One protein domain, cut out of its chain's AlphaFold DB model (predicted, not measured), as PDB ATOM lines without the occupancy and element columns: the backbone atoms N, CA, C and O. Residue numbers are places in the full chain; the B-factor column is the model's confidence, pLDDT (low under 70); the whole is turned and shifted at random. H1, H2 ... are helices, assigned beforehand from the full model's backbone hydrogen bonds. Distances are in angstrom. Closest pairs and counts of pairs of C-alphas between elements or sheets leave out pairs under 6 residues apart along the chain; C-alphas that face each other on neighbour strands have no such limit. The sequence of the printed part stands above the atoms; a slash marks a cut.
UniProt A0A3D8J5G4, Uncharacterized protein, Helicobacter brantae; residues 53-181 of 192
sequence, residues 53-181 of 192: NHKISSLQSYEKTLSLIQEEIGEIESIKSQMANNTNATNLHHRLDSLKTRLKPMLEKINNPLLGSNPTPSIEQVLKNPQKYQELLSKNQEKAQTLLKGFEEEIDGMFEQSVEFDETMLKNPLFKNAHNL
ATOM      1  N   ASN A  53     -17.308 -31.283  42.561       79.25
ATOM      2  CA  ASN A  53     -18.149 -30.090  42.561       79.25
ATOM      3  C   ASN A  53     -18.024 -29.275  43.863       79.25
ATOM      4  O   ASN A  53     -17.982 -28.043  43.830       79.25
ATOM      5  N   HIS A  54     -17.930 -29.941  45.019       83.50
ATOM      6  CA  HIS A  54     -17.707 -29.247  46.288       83.50
ATOM      7  C   HIS A  54     -16.351 -28.522  46.312       83.50
ATOM      8  O   HIS A  54     -16.273 -27.366  46.737       83.50
ATOM      9  N   LYS A  55     -15.291 -29.168  45.806       86.44
ATOM     10  CA  LYS A  55     -13.955 -28.563  45.694       86.44
ATOM     11  C   LYS A  55     -13.942 -27.380  44.723       86.44
ATOM     12  O   LYS A  55     -13.417 -26.327  45.079       86.44
ATOM     13  N   ILE A  56     -14.575 -27.516  43.557       82.44
ATOM     14  CA  ILE A  56     -14.720 -26.449  42.554       82.44
ATOM     15  C   ILE A  56     -15.448 -25.246  43.160       82.44
ATOM     16  O   ILE A  56     -14.929 -24.132  43.124       82.44
ATOM     17  N   SER A  57     -16.592 -25.469  43.812       81.94
ATOM     18  CA  SER A  57     -17.361 -24.399  44.468       81.94
ATOM     19  C   SER A  57     -16.540 -23.676  45.546       81.94
ATOM     20  O   SER A  57     -16.606 -22.451  45.681       81.94
ATOM     21  N   SER A  58     -15.742 -24.424  46.315       85.25
ATOM     22  CA  SER A  58     -14.829 -23.859  47.313       85.25
ATOM     23  C   SER A  58     -13.745 -22.981  46.672       85.25
ATOM     24  O   SER A  58     -13.493 -21.876  47.160       85.25
ATOM     25  N   LEU A  59     -13.134 -23.432  45.570       85.25
ATOM     26  CA  LEU A  59     -12.113 -22.673  44.839       85.25
ATOM     27  C   LEU A  59     -12.685 -21.422  44.164       85.25
ATOM     28  O   LEU A  59     -12.094 -20.357  44.292       85.25
ATOM     29  N   GLN A  60     -13.863 -21.496  43.546       83.38
ATOM     30  CA  GLN A  60     -14.517 -20.331  42.931       83.38
ATOM     31  C   GLN A  60     -14.856 -19.246  43.969       83.38
ATOM     32  O   GLN A  60     -14.642 -18.053  43.747       83.38
ATOM     33  N   SER A  61     -15.361 -19.648  45.142       85.31
ATOM     34  CA  SER A  61     -15.607 -18.726  46.262       85.31
ATOM     35  C   SER A  61     -14.310 -18.070  46.753       85.31
ATOM     36  O   SER A  61     -14.268 -16.874  47.071       85.31
ATOM     37  N   TYR A  62     -13.230 -18.850  46.776       87.06
ATOM     38  CA  TYR A  62     -11.905 -18.370  47.127       87.06
ATOM     39  C   TYR A  62     -11.358 -17.361  46.109       87.06
ATOM     40  O   TYR A  62     -10.940 -16.279  46.516       87.06
ATOM     41  N   GLU A  63     -11.433 -17.646  44.807       85.94
ATOM     42  CA  GLU A  63     -11.021 -16.716  43.747       85.94
ATOM     43  C   GLU A  63     -11.786 -15.394  43.821       85.94
ATOM     44  O   GLU A  63     -11.181 -14.328  43.771       85.94
ATOM     45  N   LYS A  64     -13.104 -15.440  44.052       87.88
ATOM     46  CA  LYS A  64     -13.901 -14.224  44.254       87.88
ATOM     47  C   LYS A  64     -13.406 -13.404  45.448       87.88
ATOM     48  O   LYS A  64     -13.360 -12.179  45.381       87.88
ATOM     49  N   THR A  65     -13.042 -14.073  46.540       89.62
ATOM     50  CA  THR A  65     -12.482 -13.411  47.728       89.62
ATOM     51  C   THR A  65     -11.116 -12.792  47.420       89.62
ATOM     52  O   THR A  65     -10.864 -11.664  47.835       89.62
ATOM     53  N   LEU A  66     -10.258 -13.482  46.657       88.62
ATOM     54  CA  LEU A  66      -8.972 -12.943  46.210       88.62
ATOM     55  C   LEU A  66      -9.143 -11.669  45.380       88.62
ATOM     56  O   LEU A  66      -8.473 -10.681  45.676       88.62
ATOM     57  N   SER A  67     -10.054 -11.664  44.404       89.19
ATOM     58  CA  SER A  67     -10.302 -10.492  43.555       89.19
ATOM     59  C   SER A  67     -10.728  -9.272  44.371       89.19
ATOM     60  O   SER A  67     -10.191  -8.186  44.180       89.19
ATOM     61  N   LEU A  68     -11.624  -9.455  45.346       91.44
ATOM     62  CA  LEU A  68     -12.045  -8.367  46.235       91.44
ATOM     63  C   LEU A  68     -10.874  -7.814  47.057       91.44
ATOM     64  O   LEU A  68     -10.737  -6.607  47.216       91.44
ATOM     65  N   ILE A  69      -9.987  -8.680  47.552       91.62
ATOM     66  CA  ILE A  69      -8.806  -8.236  48.303       91.62
ATOM     67  C   ILE A  69      -7.840  -7.461  47.397       91.62
ATOM     68  O   ILE A  69      -7.266  -6.469  47.840       91.62
ATOM     69  N   GLN A  70      -7.667  -7.879  46.140       91.44
ATOM     70  CA  GLN A  70      -6.835  -7.160  45.168       91.44
ATOM     71  C   GLN A  70      -7.385  -5.752  44.882       91.44
ATOM     72  O   GLN A  70      -6.606  -4.801  44.806       91.44
ATOM     73  N   GLU A  71      -8.708  -5.590  44.788       93.00
ATOM     74  CA  GLU A  71      -9.349  -4.272  44.650       93.00
ATOM     75  C   GLU A  71      -9.045  -3.369  45.855       93.00
ATOM     76  O   GLU A  71      -8.626  -2.219  45.687       93.00
ATOM     77  N   GLU A  72      -9.179  -3.899  47.074       93.31
ATOM     78  CA  GLU A  72      -8.852  -3.161  48.298       93.31
ATOM     79  C   GLU A  72      -7.357  -2.803  48.363       93.31
ATOM     80  O   GLU A  72      -6.999  -1.696  48.759       93.31
ATOM     81  N   ILE A  73      -6.459  -3.691  47.918       92.12
ATOM     82  CA  ILE A  73      -5.023  -3.387  47.807       92.12
ATOM     83  C   ILE A  73      -4.773  -2.225  46.836       92.12
ATOM     84  O   ILE A  73      -3.999  -1.321  47.160       92.12
ATOM     85  N   GLY A  74      -5.469  -2.191  45.698       92.62
ATOM     86  CA  GLY A  74      -5.413  -1.064  44.765       92.62
ATOM     87  C   GLY A  74      -5.862   0.256  45.403       92.62
ATOM     88  O   GLY A  74      -5.244   1.304  45.185       92.62
ATOM     89  N   GLU A  75      -6.886   0.229  46.265       93.81
ATOM     90  CA  GLU A  75      -7.277   1.420  47.022       93.81
ATOM     91  C   GLU A  75      -6.198   1.845  48.039       93.81
ATOM     92  O   GLU A  75      -5.934   3.045  48.161       93.81
ATOM     93  N   ILE A  76      -5.512   0.908  48.714       93.56
ATOM     94  CA  ILE A  76      -4.379   1.232  49.609       93.56
ATOM     95  C   ILE A  76      -3.306   2.017  48.849       93.56
ATOM     96  O   ILE A  76      -2.817   3.039  49.341       93.56
ATOM     97  N   GLU A  77      -2.926   1.554  47.658       91.38
ATOM     98  CA  GLU A  77      -1.916   2.219  46.830       91.38
ATOM     99  C   GLU A  77      -2.379   3.609  46.376       91.38
ATOM    100  O   GLU A  77      -1.616   4.577  46.460       91.38
ATOM    101  N   SER A  78      -3.654   3.741  45.998       92.50
ATOM    102  CA  SER A  78      -4.271   5.029  45.664       92.50
ATOM    103  C   SER A  78      -4.232   6.011  46.839       92.50
ATOM    104  O   SER A  78      -3.819   7.160  46.672       92.50
ATOM    105  N   ILE A  79      -4.596   5.570  48.050       91.62
ATOM    106  CA  ILE A  79      -4.537   6.399  49.265       91.62
ATOM    107  C   ILE A  79      -3.091   6.814  49.562       91.62
ATOM    108  O   ILE A  79      -2.842   7.990  49.831       91.62
ATOM    109  N   LYS A  80      -2.122   5.891  49.470       89.44
ATOM    110  CA  LYS A  80      -0.693   6.201  49.666       89.44
ATOM    111  C   LYS A  80      -0.192   7.260  48.686       89.44
ATOM    112  O   LYS A  80       0.475   8.203  49.108       89.44
ATOM    113  N   SER A  81      -0.549   7.137  47.410       90.44
ATOM    114  CA  SER A  81      -0.198   8.114  46.375       90.44
ATOM    115  C   SER A  81      -0.812   9.494  46.654       90.44
ATOM    116  O   SER A  81      -0.128  10.514  46.601       90.44
ATOM    117  N   GLN A  82      -2.086   9.547  47.056       91.12
ATOM    118  CA  GLN A  82      -2.767  10.805  47.390       91.12
ATOM    119  C   GLN A  82      -2.197  11.484  48.646       91.12
ATOM    120  O   GLN A  82      -2.089  12.713  48.677       91.12
ATOM    121  N   MET A  83      -1.792  10.705  49.656       86.94
ATOM    122  CA  MET A  83      -1.091  11.230  50.834       86.94
ATOM    123  C   MET A  83       0.270  11.825  50.459       86.94
ATOM    124  O   MET A  83       0.605  12.904  50.937       86.94
ATOM    125  N   ALA A  84       1.028  11.165  49.575       87.50
ATOM    126  CA  ALA A  84       2.306  11.687  49.088       87.50
ATOM    127  C   ALA A  84       2.146  13.019  48.328       87.50
ATOM    128  O   ALA A  84       3.019  13.881  48.400       87.50
ATOM    129  N   ASN A  85       1.005  13.217  47.663       88.25
ATOM    130  CA  ASN A  85       0.679  14.425  46.902       88.25
ATOM    131  C   ASN A  85      -0.045  15.515  47.726       88.25
ATOM    132  O   ASN A  85      -0.657  16.407  47.142       88.25
ATOM    133  N   ASN A  86      -0.006  15.460  49.065       76.62
ATOM    134  CA  ASN A  86      -0.631  16.444  49.970       76.62
ATOM    135  C   ASN A  86      -2.137  16.684  49.719       76.62
ATOM    136  O   ASN A  86      -2.642  17.800  49.852       76.62
ATOM    137  N   THR A  87      -2.880  15.632  49.361       75.00
ATOM    138  CA  THR A  87      -4.347  15.696  49.224       75.00
ATOM    139  C   THR A  87      -5.024  15.766  50.606       75.00
ATOM    140  O   THR A  87      -4.450  15.327  51.600       75.00
ATOM    141  N   ASN A  88      -6.246  16.317  50.688       81.44
ATOM    142  CA  ASN A  88      -7.011  16.526  51.931       81.44
ATOM    143  C   ASN A  88      -6.959  15.318  52.893       81.44
ATOM    144  O   ASN A  88      -7.634  14.305  52.683       81.44
ATOM    145  N   ALA A  89      -6.199  15.468  53.981       81.69
ATOM    146  CA  ALA A  89      -5.909  14.404  54.935       81.69
ATOM    147  C   ALA A  89      -7.171  13.820  55.588       81.69
ATOM    148  O   ALA A  89      -7.232  12.611  55.796       81.69
ATOM    149  N   THR A  90      -8.194  14.632  55.869       84.31
ATOM    150  CA  THR A  90      -9.423  14.173  56.539       84.31
ATOM    151  C   THR A  90     -10.189  13.163  55.685       84.31
ATOM    152  O   THR A  90     -10.622  12.126  56.181       84.31
ATOM    153  N   ASN A  91     -10.306  13.415  54.376       88.06
ATOM    154  CA  ASN A  91     -10.958  12.485  53.450       88.06
ATOM    155  C   ASN A  91     -10.172  11.164  53.353       88.06
ATOM    156  O   ASN A  91     -10.747  10.079  53.440       88.06
ATOM    157  N   LEU A  92      -8.841  11.250  53.267       90.06
ATOM    158  CA  LEU A  92      -7.975  10.070  53.190       90.06
ATOM    159  C   LEU A  92      -8.054   9.190  54.445       90.06
ATOM    160  O   LEU A  92      -8.069   7.968  54.315       90.06
ATOM    161  N   HIS A  93      -8.175   9.783  55.638       88.25
ATOM    162  CA  HIS A  93      -8.373   9.026  56.878       88.25
ATOM    163  C   HIS A  93      -9.703   8.261  56.873       88.25
ATOM    164  O   HIS A  93      -9.714   7.061  57.138       88.25
ATOM    165  N   HIS A  94     -10.809   8.903  56.481       90.94
ATOM    166  CA  HIS A  94     -12.110   8.228  56.393       90.94
ATOM    167  C   HIS A  94     -12.120   7.076  55.380       90.94
ATOM    168  O   HIS A  94     -12.699   6.017  55.644       90.94
ATOM    169  N   ARG A  95     -11.460   7.257  54.233       93.25
ATOM    170  CA  ARG A  95     -11.312   6.197  53.228       93.25
ATOM    171  C   ARG A  95     -10.478   5.036  53.752       93.25
ATOM    172  O   ARG A  95     -10.882   3.887  53.604       93.25
ATOM    173  N   LEU A  96      -9.371   5.333  54.431       92.12
ATOM    174  CA  LEU A  96      -8.518   4.318  55.039       92.12
ATOM    175  C   LEU A  96      -9.266   3.497  56.100       92.12
ATOM    176  O   LEU A  96      -9.121   2.278  56.143       92.12
ATOM    177  N   ASP A  97     -10.084   4.128  56.941       92.62
ATOM    178  CA  ASP A  97     -10.855   3.409  57.963       92.62
ATOM    179  C   ASP A  97     -11.994   2.575  57.360       92.62
ATOM    180  O   ASP A  97     -12.241   1.441  57.790       92.62
ATOM    181  N   SER A  98     -12.631   3.081  56.301       93.88
ATOM    182  CA  SER A  98     -13.615   2.313  55.530       93.88
ATOM    183  C   SER A  98     -12.975   1.074  54.900       93.88
ATOM    184  O   SER A  98     -13.514  -0.027  55.015       93.88
ATOM    185  N   LEU A  99     -11.788   1.229  54.312       94.50
ATOM    186  CA  LEU A  99     -11.011   0.142  53.723       94.50
ATOM    187  C   LEU A  99     -10.658  -0.932  54.750       94.50
ATOM    188  O   LEU A  99     -10.921  -2.109  54.519       94.50
ATOM    189  N   LYS A 100     -10.131  -0.551  55.922       93.62
ATOM    190  CA  LYS A 100      -9.832  -1.514  57.002       93.62
ATOM    191  C   LYS A 100     -11.067  -2.329  57.388       93.62
ATOM    192  O   LYS A 100     -10.963  -3.533  57.616       93.62
ATOM    193  N   THR A 101     -12.228  -1.676  57.439       93.94
ATOM    194  CA  THR A 101     -13.504  -2.312  57.795       93.94
ATOM    195  C   THR A 101     -13.935  -3.351  56.758       93.94
ATOM    196  O   THR A 101     -14.418  -4.416  57.139       93.94
ATOM    197  N   ARG A 102     -13.726  -3.082  55.462       94.38
ATOM    198  CA  ARG A 102     -14.054  -4.019  54.372       94.38
ATOM    199  C   ARG A 102     -13.031  -5.142  54.221       94.38
ATOM    200  O   ARG A 102     -13.414  -6.292  54.039       94.38
ATOM    201  N   LEU A 103     -11.745  -4.825  54.362       92.06
ATOM    202  CA  LEU A 103     -10.645  -5.769  54.175       92.06
ATOM    203  C   LEU A 103     -10.605  -6.846  55.271       92.06
ATOM    204  O   LEU A 103     -10.328  -8.009  54.984       92.06
ATOM    205  N   LYS A 104     -10.922  -6.487  56.522       90.75
ATOM    206  CA  LYS A 104     -10.884  -7.408  57.671       90.75
ATOM    207  C   LYS A 104     -11.624  -8.738  57.435       90.75
ATOM    208  O   LYS A 104     -10.971  -9.782  57.497       90.75
ATOM    209  N   PRO A 105     -12.939  -8.748  57.140       89.81
ATOM    210  CA  PRO A 105     -13.674  -9.995  56.943       89.81
ATOM    211  C   PRO A 105     -13.234 -10.772  55.696       89.81
ATOM    212  O   PRO A 105     -13.508 -11.967  55.605       89.81
ATOM    213  N   MET A 106     -12.587 -10.126  54.719       90.94
ATOM    214  CA  MET A 106     -12.061 -10.810  53.534       90.94
ATOM    215  C   MET A 106     -10.781 -11.579  53.870       90.94
ATOM    216  O   MET A 106     -10.651 -12.740  53.489       90.94
ATOM    217  N   LEU A 107      -9.876 -10.970  54.645       87.81
ATOM    218  CA  LEU A 107      -8.654 -11.630  55.109       87.81
ATOM    219  C   LEU A 107      -8.976 -12.853  55.973       87.81
ATOM    220  O   LEU A 107      -8.391 -13.909  55.770       87.81
ATOM    221  N   GLU A 108      -9.971 -12.768  56.857       84.38
ATOM    222  CA  GLU A 108     -10.422 -13.912  57.669       84.38
ATOM    223  C   GLU A 108     -10.919 -15.102  56.820       84.38
ATOM    224  O   GLU A 108     -10.849 -16.252  57.256       84.38
ATOM    225  N   LYS A 109     -11.382 -14.845  55.592       82.25
ATOM    226  CA  LYS A 109     -11.914 -15.851  54.657       82.25
ATOM    227  C   LYS A 109     -10.901 -16.325  53.614       82.25
ATOM    228  O   LYS A 109     -11.231 -17.179  52.798       82.25
ATOM    229  N   ILE A 110      -9.671 -15.810  53.634       81.81
ATOM    230  CA  ILE A 110      -8.657 -16.091  52.607       81.81
ATOM    231  C   ILE A 110      -7.977 -17.463  52.761       81.81
ATOM    232  O   ILE A 110      -7.062 -17.806  52.015       81.81
ATOM    233  N   ASN A 111      -8.389 -18.267  53.735       79.75
ATOM    234  CA  ASN A 111      -7.845 -19.606  53.903       79.75
ATOM    235  C   ASN A 111      -8.694 -20.603  53.121       79.75
ATOM    236  O   ASN A 111      -9.870 -20.796  53.424       79.75
ATOM    237  N   ASN A 112      -8.073 -21.273  52.150       81.31
ATOM    238  CA  ASN A 112      -8.670 -22.412  51.469       81.31
ATOM    239  C   ASN A 112      -7.821 -23.671  51.733       81.31
ATOM    240  O   ASN A 112      -6.641 -23.679  51.376       81.31
ATOM    241  N   PRO A 113      -8.390 -24.740  52.325       81.38
ATOM    242  CA  PRO A 113      -7.641 -25.953  52.659       81.38
ATOM    243  C   PRO A 113      -7.045 -26.664  51.435       81.38
ATOM    244  O   PRO A 113      -6.050 -27.370  51.576       81.38
ATOM    245  N   LEU A 114      -7.600 -26.456  50.235       81.88
ATOM    246  CA  LEU A 114      -7.107 -27.057  48.990       81.88
ATOM    247  C   LEU A 114      -5.769 -26.465  48.528       81.88
ATOM    248  O   LEU A 114      -5.042 -27.103  47.775       81.88
ATOM    249  N   LEU A 115      -5.429 -25.260  48.992       79.56
ATOM    250  CA  LEU A 115      -4.205 -24.546  48.615       79.56
ATOM    251  C   LEU A 115      -3.091 -24.661  49.665       79.56
ATOM    252  O   LEU A 115      -2.008 -24.095  49.484       79.56
ATOM    253  N   GLY A 116      -3.347 -25.414  50.739       75.44
ATOM    254  CA  GLY A 116      -2.478 -25.529  51.904       75.44
ATOM    255  C   GLY A 116      -2.655 -24.384  52.905       75.44
ATOM    256  O   GLY A 116      -3.424 -23.444  52.706       75.44
ATOM    257  N   SER A 117      -1.938 -24.470  54.023       67.31
ATOM    258  CA  SER A 117      -1.938 -23.440  55.059       67.31
ATOM    259  C   SER A 117      -1.152 -22.212  54.599       67.31
ATOM    260  O   SER A 117       0.076 -22.177  54.655       67.31
ATOM    261  N   ASN A 118      -1.870 -21.170  54.186       68.56
ATOM    262  CA  ASN A 118      -1.307 -19.831  54.078       68.56
ATOM    263  C   ASN A 118      -1.600 -19.065  55.374       68.56
ATOM    264  O   ASN A 118      -2.746 -19.053  55.822       68.56
ATOM    265  N   PRO A 119      -0.603 -18.427  56.006       69.88
ATOM    266  CA  PRO A 119      -0.873 -17.575  57.152       69.88
ATOM    267  C   PRO A 119      -1.737 -16.392  56.707       69.88
ATOM    268  O   PRO A 119      -1.356 -15.641  55.807       69.88
ATOM    269  N   THR A 120      -2.892 -16.222  57.349       79.31
ATOM    270  CA  THR A 120      -3.749 -15.053  57.147       79.31
ATOM    271  C   THR A 120      -2.995 -13.802  57.588       79.31
ATOM    272  O   THR A 120      -2.613 -13.712  58.758       79.31
ATOM    273  N   PRO A 121      -2.753 -12.833  56.693       83.75
ATOM    274  CA  PRO A 121      -2.070 -11.621  57.096       83.75
ATOM    275  C   PRO A 121      -2.982 -10.715  57.915       83.75
ATOM    276  O   PRO A 121      -4.194 -10.677  57.705       83.75
ATOM    277  N   SER A 122      -2.389  -9.949  58.828       89.19
ATOM    278  CA  SER A 122      -3.112  -8.879  59.512       89.19
ATOM    279  C   SER A 122      -3.297  -7.679  58.580       89.19
ATOM    280  O   SER A 122      -2.499  -7.450  57.665       89.19
ATOM    281  N   ILE A 123      -4.320  -6.869  58.850       90.88
ATOM    282  CA  ILE A 123      -4.602  -5.638  58.098       90.88
ATOM    283  C   ILE A 123      -3.373  -4.724  58.087       90.88
ATOM    284  O   ILE A 123      -3.012  -4.166  57.056       90.88
ATOM    285  N   GLU A 124      -2.678  -4.602  59.216       91.75
ATOM    286  CA  GLU A 124      -1.484  -3.770  59.366       91.75
ATOM    287  C   GLU A 124      -0.341  -4.257  58.482       91.75
ATOM    288  O   GLU A 124       0.418  -3.441  57.956       91.75
ATOM    289  N   GLN A 125      -0.199  -5.573  58.309       90.38
ATOM    290  CA  GLN A 125       0.808  -6.111  57.409       90.38
ATOM    291  C   GLN A 125       0.469  -5.759  55.957       90.38
ATOM    292  O   GLN A 125       1.349  -5.272  55.240       90.38
ATOM    293  N   VAL A 126      -0.800  -5.914  55.555       91.62
ATOM    294  CA  VAL A 126      -1.275  -5.552  54.207       91.62
ATOM    295  C   VAL A 126      -1.067  -4.066  53.925       91.62
ATOM    296  O   VAL A 126      -0.476  -3.703  52.911       91.62
ATOM    297  N   LEU A 127      -1.439  -3.199  54.868       91.69
ATOM    298  CA  LEU A 127      -1.232  -1.755  54.758       91.69
ATOM    299  C   LEU A 127       0.253  -1.379  54.655       91.69
ATOM    300  O   LEU A 127       0.607  -0.462  53.908       91.69
ATOM    301  N   LYS A 128       1.142  -2.071  55.379       91.94
ATOM    302  CA  LYS A 128       2.588  -1.807  55.326       91.94
ATOM    303  C   LYS A 128       3.183  -2.168  53.971       91.94
ATOM    304  O   LYS A 128       3.934  -1.361  53.428       91.94
ATOM    305  N   ASN A 129       2.833  -3.324  53.410       90.62
ATOM    306  CA  ASN A 129       3.456  -3.822  52.183       90.62
ATOM    307  C   ASN A 129       2.436  -4.394  51.173       90.62
ATOM    308  O   ASN A 129       2.425  -5.604  50.951       90.62
ATOM    309  N   PRO A 130       1.593  -3.543  50.555       91.00
ATOM    310  CA  PRO A 130       0.528  -3.976  49.647       91.00
ATOM    311  C   PRO A 130       1.050  -4.798  48.463       91.00
ATOM    312  O   PRO A 130       0.461  -5.823  48.139       91.00
ATOM    313  N   GLN A 131       2.201  -4.428  47.891       89.44
ATOM    314  CA  GLN A 131       2.811  -5.130  46.754       89.44
ATOM    315  C   GLN A 131       3.173  -6.582  47.074       89.44
ATOM    316  O   GLN A 131       2.806  -7.490  46.334       89.44
ATOM    317  N   LYS A 132       3.811  -6.829  48.226       89.56
ATOM    318  CA  LYS A 132       4.117  -8.196  48.670       89.56
ATOM    319  C   LYS A 132       2.852  -9.048  48.803       89.56
ATOM    320  O   LYS A 132       2.877 -10.250  48.546       89.56
ATOM    321  N   TYR A 133       1.749  -8.440  49.237       87.69
ATOM    322  CA  TYR A 133       0.475  -9.141  49.325       87.69
ATOM    323  C   TYR A 133      -0.147  -9.363  47.958       87.69
ATOM    324  O   TYR A 133      -0.613 -10.467  47.713       87.69
ATOM    325  N   GLN A 134      -0.060  -8.397  47.048       89.44
ATOM    326  CA  GLN A 134      -0.485  -8.573  45.665       89.44
ATOM    327  C   GLN A 134       0.199  -9.790  45.018       89.44
ATOM    328  O   GLN A 134      -0.485 -10.656  44.481       89.44
ATOM    329  N   GLU A 135       1.521  -9.920  45.160       89.56
ATOM    330  CA  GLU A 135       2.289 -11.066  44.647       89.56
ATOM    331  C   GLU A 135       1.825 -12.406  45.243       89.56
ATOM    332  O   GLU A 135       1.659 -13.397  44.527       89.56
ATOM    333  N   LEU A 136       1.583 -12.447  46.560       87.19
ATOM    334  CA  LEU A 136       1.076 -13.645  47.231       87.19
ATOM    335  C   LEU A 136      -0.314 -14.039  46.710       87.19
ATOM    336  O   LEU A 136      -0.569 -15.226  46.494       87.19
ATOM    337  N   LEU A 137      -1.202 -13.062  46.507       87.94
ATOM    338  CA  LEU A 137      -2.546 -13.293  45.975       87.94
ATOM    339  C   LEU A 137      -2.480 -13.809  44.538       87.94
ATOM    340  O   LEU A 137      -3.150 -14.791  44.234       87.94
ATOM    341  N   SER A 138      -1.629 -13.226  43.689       88.31
ATOM    342  CA  SER A 138      -1.414 -13.697  42.317       88.31
ATOM    343  C   SER A 138      -0.922 -15.145  42.280       88.31
ATOM    344  O   SER A 138      -1.464 -15.960  41.537       88.31
ATOM    345  N   LYS A 139       0.030 -15.514  43.147       88.88
ATOM    346  CA  LYS A 139       0.502 -16.905  43.253       88.88
ATOM    347  C   LYS A 139      -0.599 -17.865  43.707       88.88
ATOM    348  O   LYS A 139      -0.661 -19.007  43.258       88.88
ATOM    349  N   ASN A 140      -1.451 -17.438  44.634       87.06
ATOM    350  CA  ASN A 140      -2.567 -18.262  45.091       87.06
ATOM    351  C   ASN A 140      -3.663 -18.403  44.031       87.06
ATOM    352  O   ASN A 140      -4.259 -19.472  43.927       87.06
ATOM    353  N   GLN A 141      -3.894 -17.360  43.235       87.56
ATOM    354  CA  GLN A 141      -4.806 -17.386  42.098       87.56
ATOM    355  C   GLN A 141      -4.325 -18.376  41.030       87.56
ATOM    356  O   GLN A 141      -5.093 -19.231  40.608       87.56
ATOM    357  N   GLU A 142      -3.038 -18.356  40.676       88.75
ATOM    358  CA  GLU A 142      -2.447 -19.315  39.730       88.75
ATOM    359  C   GLU A 142      -2.599 -20.771  40.208       88.75
ATOM    360  O   GLU A 142      -2.983 -21.662  39.446       88.75
ATOM    361  N   LYS A 143      -2.361 -21.023  41.502       88.12
ATOM    362  CA  LYS A 143      -2.583 -22.349  42.096       88.12
ATOM    363  C   LYS A 143      -4.054 -22.767  42.049       88.12
ATOM    364  O   LYS A 143      -4.333 -23.926  41.757       88.12
ATOM    365  N   ALA A 144      -4.979 -21.853  42.351       85.31
ATOM    366  CA  ALA A 144      -6.413 -22.129  42.299       85.31
ATOM    367  C   ALA A 144      -6.851 -22.498  40.875       85.31
ATOM    368  O   ALA A 144      -7.510 -23.517  40.696       85.31
ATOM    369  N   GLN A 145      -6.393 -21.747  39.872       83.81
ATOM    370  CA  GLN A 145      -6.654 -22.022  38.456       83.81
ATOM    371  C   GLN A 145      -6.066 -23.361  38.004       83.81
ATOM    372  O   GLN A 145      -6.730 -24.128  37.312       83.81
ATOM    373  N   THR A 146      -4.846 -23.681  38.442       88.12
ATOM    374  CA  THR A 146      -4.209 -24.973  38.144       88.12
ATOM    375  C   THR A 146      -5.014 -26.139  38.724       88.12
ATOM    376  O   THR A 146      -5.212 -27.146  38.050       88.12
ATOM    377  N   LEU A 147      -5.507 -26.006  39.962       86.62
ATOM    378  CA  LEU A 147      -6.355 -27.023  40.588       86.62
ATOM    379  C   LEU A 147      -7.710 -27.155  39.895       86.62
ATOM    380  O   LEU A 147      -8.167 -28.276  39.699       86.62
ATOM    381  N   LEU A 148      -8.337 -26.034  39.523       81.75
ATOM    382  CA  LEU A 148      -9.590 -26.041  38.770       81.75
ATOM    383  C   LEU A 148      -9.417 -26.815  37.463       81.75
ATOM    384  O   LEU A 148     -10.123 -27.797  37.271       81.75
ATOM    385  N   LYS A 149      -8.402 -26.483  36.658       82.19
ATOM    386  CA  LYS A 149      -8.088 -27.202  35.414       82.19
ATOM    387  C   LYS A 149      -7.838 -28.696  35.640       82.19
ATOM    388  O   LYS A 149      -8.306 -29.524  34.870       82.19
ATOM    389  N   GLY A 150      -7.141 -29.061  36.718       83.62
ATOM    390  CA  GLY A 150      -6.936 -30.468  37.073       83.62
ATOM    391  C   GLY A 150      -8.237 -31.206  37.407       83.62
ATOM    392  O   GLY A 150      -8.385 -32.371  37.054       83.62
ATOM    393  N   PHE A 151      -9.198 -30.541  38.056       83.19
ATOM    394  CA  PHE A 151     -10.524 -31.120  38.298       83.19
ATOM    395  C   PHE A 151     -11.363 -31.215  37.022       83.19
ATOM    396  O   PHE A 151     -12.132 -32.161  36.897       83.19
ATOM    397  N   GLU A 152     -11.210 -30.276  36.087       74.69
ATOM    398  CA  GLU A 152     -11.831 -30.343  34.757       74.69
ATOM    399  C   GLU A 152     -11.361 -31.589  34.004       74.69
ATOM    400  O   GLU A 152     -12.175 -32.430  33.636       74.69
ATOM    401  N   GLU A 153     -10.043 -31.766  33.899       81.62
ATOM    402  CA  GLU A 153      -9.426 -32.928  33.248       81.62
ATOM    403  C   GLU A 153      -9.813 -34.249  33.938       81.62
ATOM    404  O   GLU A 153     -10.015 -35.265  33.274       81.62
ATOM    405  N   GLU A 154      -9.945 -34.252  35.270       83.50
ATOM    406  CA  GLU A 154     -10.402 -35.426  36.020       83.50
ATOM    407  C   GLU A 154     -11.858 -35.781  35.690       83.50
ATOM    408  O   GLU A 154     -12.163 -36.956  35.498       83.50
ATOM    409  N   ILE A 155     -12.749 -34.792  35.589       74.75
ATOM    410  CA  ILE A 155     -14.150 -35.009  35.198       74.75
ATOM    411  C   ILE A 155     -14.224 -35.540  33.766       74.75
ATOM    412  O   ILE A 155     -14.893 -36.548  33.534       74.75
ATOM    413  N   ASP A 156     -13.510 -34.915  32.831       72.81
ATOM    414  CA  ASP A 156     -13.487 -35.329  31.427       72.81
ATOM    415  C   ASP A 156     -12.964 -36.767  31.289       72.81
ATOM    416  O   ASP A 156     -13.618 -37.624  30.690       72.81
ATOM    417  N   GLY A 157     -11.850 -37.088  31.955       75.00
ATOM    418  CA  GLY A 157     -11.274 -38.433  31.955       75.00
ATOM    419  C   GLY A 157     -12.192 -39.498  32.565       75.00
ATOM    420  O   GLY A 157     -12.181 -40.649  32.125       75.00
ATOM    421  N   MET A 158     -13.022 -39.141  33.550       73.00
ATOM    422  CA  MET A 158     -14.028 -40.057  34.099       73.00
ATOM    423  C   MET A 158     -15.111 -40.410  33.075       73.00
ATOM    424  O   MET A 158     -15.564 -41.555  33.064       73.00
ATOM    425  N   PHE A 159     -15.507 -39.465  32.219       67.50
ATOM    426  CA  PHE A 159     -16.472 -39.709  31.146       67.50
ATOM    427  C   PHE A 159     -15.856 -40.479  29.970       67.50
ATOM    428  O   PHE A 159     -16.512 -41.355  29.402       67.50
ATOM    429  N   GLU A 160     -14.585 -40.234  29.647       69.38
ATOM    430  CA  GLU A 160     -13.865 -40.957  28.589       69.38
ATOM    431  C   GLU A 160     -13.574 -42.428  28.944       69.38
ATOM    432  O   GLU A 160     -13.585 -43.295  28.070       69.38
ATOM    433  N   GLN A 161     -13.319 -42.737  30.221       63.53
ATOM    434  CA  GLN A 161     -13.014 -44.104  30.680       63.53
ATOM    435  C   GLN A 161     -14.250 -44.988  30.870       63.53
ATOM    436  O   GLN A 161     -14.122 -46.212  30.982       63.53
ATOM    437  N   SER A 162     -15.448 -44.409  30.903       59.31
ATOM    438  CA  SER A 162     -16.682 -45.188  30.870       59.31
ATOM    439  C   SER A 162     -16.890 -45.780  29.478       59.31
ATOM    440  O   SER A 162     -17.478 -45.167  28.596       59.31
ATOM    441  N   VAL A 163     -16.447 -47.026  29.304       47.03
ATOM    442  CA  VAL A 163     -16.647 -47.853  28.096       47.03
ATOM    443  C   VAL A 163     -18.145 -48.039  27.750       47.03
ATOM    444  O   VAL A 163     -18.473 -48.431  26.634       47.03
ATOM    445  N   GLU A 164     -19.055 -47.698  28.672       52.09
ATOM    446  CA  GLU A 164     -20.519 -47.691  28.503       52.09
ATOM    447  C   GLU A 164     -21.160 -46.286  28.628       52.09
ATOM    448  O   GLU A 164     -22.372 -46.178  28.817       52.09
ATOM    449  N   PHE A 165     -20.395 -45.188  28.509       51.69
ATOM    450  CA  PHE A 165     -20.976 -43.836  28.450       51.69
ATOM    451  C   PHE A 165     -21.601 -43.570  27.080       51.69
ATOM    452  O   PHE A 165     -21.017 -42.959  26.190       51.69
ATOM    453  N   ASP A 166     -22.811 -44.071  26.893       57.00
ATOM    454  CA  ASP A 166     -23.651 -43.712  25.758       57.00
ATOM    455  C   ASP A 166     -24.275 -42.319  25.998       57.00
ATOM    456  O   ASP A 166     -24.569 -41.942  27.137       57.00
ATOM    457  N   GLU A 167     -24.531 -41.543  24.938       57.97
ATOM    458  CA  GLU A 167     -25.230 -40.243  24.973       57.97
ATOM    459  C   GLU A 167     -26.569 -40.317  25.738       57.97
ATOM    460  O   GLU A 167     -27.103 -39.313  26.221       57.97
ATOM    461  N   THR A 168     -27.123 -41.522  25.891       57.53
ATOM    462  CA  THR A 168     -28.282 -41.805  26.738       57.53
ATOM    463  C   THR A 168     -28.059 -41.488  28.222       57.53
ATOM    464  O   THR A 168     -29.019 -41.084  28.881       57.53
ATOM    465  N   MET A 169     -26.830 -41.548  28.745       56.69
ATOM    466  CA  MET A 169     -26.506 -41.122  30.113       56.69
ATOM    467  C   MET A 169     -26.571 -39.600  30.291       56.69
ATOM    468  O   MET A 169     -27.021 -39.134  31.338       56.69
ATOM    469  N   LEU A 170     -26.255 -38.809  29.255       58.56
ATOM    470  CA  LEU A 170     -26.436 -37.346  29.250       58.56
ATOM    471  C   LEU A 170     -27.914 -36.918  29.185       58.56
ATOM    472  O   LEU A 170     -28.229 -35.739  29.361       58.56
ATOM    473  N   LYS A 171     -28.850 -37.856  28.980       60.81
ATOM    474  CA  LYS A 171     -30.284 -37.597  29.192       60.81
ATOM    475  C   LYS A 171     -30.626 -37.489  30.675       60.81
ATOM    476  O   LYS A 171     -31.639 -36.879  31.011       60.81
ATOM    477  N   ASN A 172     -29.797 -38.049  31.561       58.72
ATOM    478  CA  ASN A 172     -29.930 -37.828  32.991       58.72
ATOM    479  C   ASN A 172     -29.464 -36.395  33.318       58.72
ATOM    480  O   ASN A 172     -28.292 -36.070  33.095       58.72
ATOM    481  N   PRO A 173     -30.336 -35.537  33.879       62.66
ATOM    482  CA  PRO A 173     -29.984 -34.163  34.231       62.66
ATOM    483  C   PRO A 173     -28.759 -34.069  35.147       62.66
ATOM    484  O   PRO A 173     -28.001 -33.111  35.048       62.66
ATOM    485  N   LEU A 174     -28.532 -35.071  36.005       59.56
ATOM    486  CA  LEU A 174     -27.372 -35.121  36.896       59.56
ATOM    487  C   LEU A 174     -26.058 -35.230  36.116       59.56
ATOM    488  O   LEU A 174     -25.152 -34.436  36.352       59.56
ATOM    489  N   PHE A 175     -25.964 -36.168  35.170       60.91
ATOM    490  CA  PHE A 175     -24.761 -36.347  34.349       60.91
ATOM    491  C   PHE A 175     -24.575 -35.197  33.361       60.91
ATOM    492  O   PHE A 175     -23.458 -34.735  33.173       60.91
ATOM    493  N   LYS A 176     -25.667 -34.656  32.809       64.75
ATOM    494  CA  LYS A 176     -25.624 -33.462  31.957       64.75
ATOM    495  C   LYS A 176     -25.061 -32.238  32.683       64.75
ATOM    496  O   LYS A 176     -24.251 -31.510  32.116       64.75
ATOM    497  N   ASN A 177     -25.482 -32.013  33.927       61.44
ATOM    498  CA  ASN A 177     -25.006 -30.890  34.738       61.44
ATOM    499  C   ASN A 177     -23.580 -31.120  35.257       61.44
ATOM    500  O   ASN A 177     -22.830 -30.164  35.415       61.44
ATOM    501  N   ALA A 178     -23.192 -32.375  35.489       56.22
ATOM    502  CA  ALA A 178     -21.827 -32.738  35.861       56.22
ATOM    503  C   ALA A 178     -20.825 -32.614  34.702       56.22
ATOM    504  O   ALA A 178     -19.691 -32.216  34.927       56.22
ATOM    505  N   HIS A 179     -21.247 -32.936  33.476       57.00
ATOM    506  CA  HIS A 179     -20.427 -32.849  32.263       57.00
ATOM    507  C   HIS A 179     -20.300 -31.408  31.741       57.00
ATOM    508  O   HIS A 179     -19.388 -31.081  30.987       57.00
ATOM    509  N   ASN A 180     -21.227 -30.517  32.095       60.09
ATOM    510  CA  ASN A 180     -21.185 -29.134  31.639       60.09
ATOM    511  C   ASN A 180     -20.581 -28.235  32.719       60.09
ATOM    512  O   ASN A 180     -21.255 -27.781  33.646       60.09
ATOM    513  N   LEU A 181     -19.288 -27.965  32.581       50.81
ATOM    514  CA  LEU A 181     -18.491 -27.269  33.583       50.81
ATOM    515  C   LEU A 181     -18.898 -25.808  33.813       50.81
ATOM    516  O   LEU A 181     -18.819 -25.302  34.929       50.81
TER     517      LEU A 181
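Overview. This is residues 53 to 181 of the 192 residues of an uncharacterized protein of Helicobacter brantae (UniProt A0A3D8J5G4). Two long helices, H1 and H4, run opposite ways and overlap over part of their lengths in a rod; H2 folds back along H1 at one end, and residues 160 to 166 stick out at the other. The printed part has 129 residues, 97 of them in five named helices, H1 to H5 in order along the chain, with no named strand; its class is all helix, and it is only just loose, close to extended, with a radius of gyration of the C-alphas of 20.7 A and spans of 70 by 25 by 21 A.

Arrangement. H1, residues 53 to 84, and H2, residues 89 to 108, form a helical hairpin at 18 degrees; their closest C-alphas, Thr 65 and Met 106, are 6.4 A apart. H3, residues 123 to 128, touches residues 100 to 107 of H2 alone, closest at C-alphas 123 and 104, 6.5 A. H4, residues 130 to 161, touches H1 at a shallow tilt of 19 degrees, closest at C-alphas 130 and 73, 5.9 A. H5, residues 173 to 179, only just touches H4, with 3 pairs of C-alphas within 8 A, closest at C-alphas 179 and 155, 7.3 A. Every O i to N i+4 pair is within hydrogen-bond range in H1, H3, H4 and H5; in H2, 14 of 16.

Along the chain. H1 begins at C-alpha 53 (-18.149, -30.090, 42.561) and measures 47.0 A; H4 measures 46.4 A, ending at C-alpha 161 (-13.014, -44.104, 30.680).

Size, cuts and confidence. The printed part has no cut; the links H2 to H3 and H4 to H5 are long. Residues 117 to 119 and 159 to 181 have pLDDT under 70.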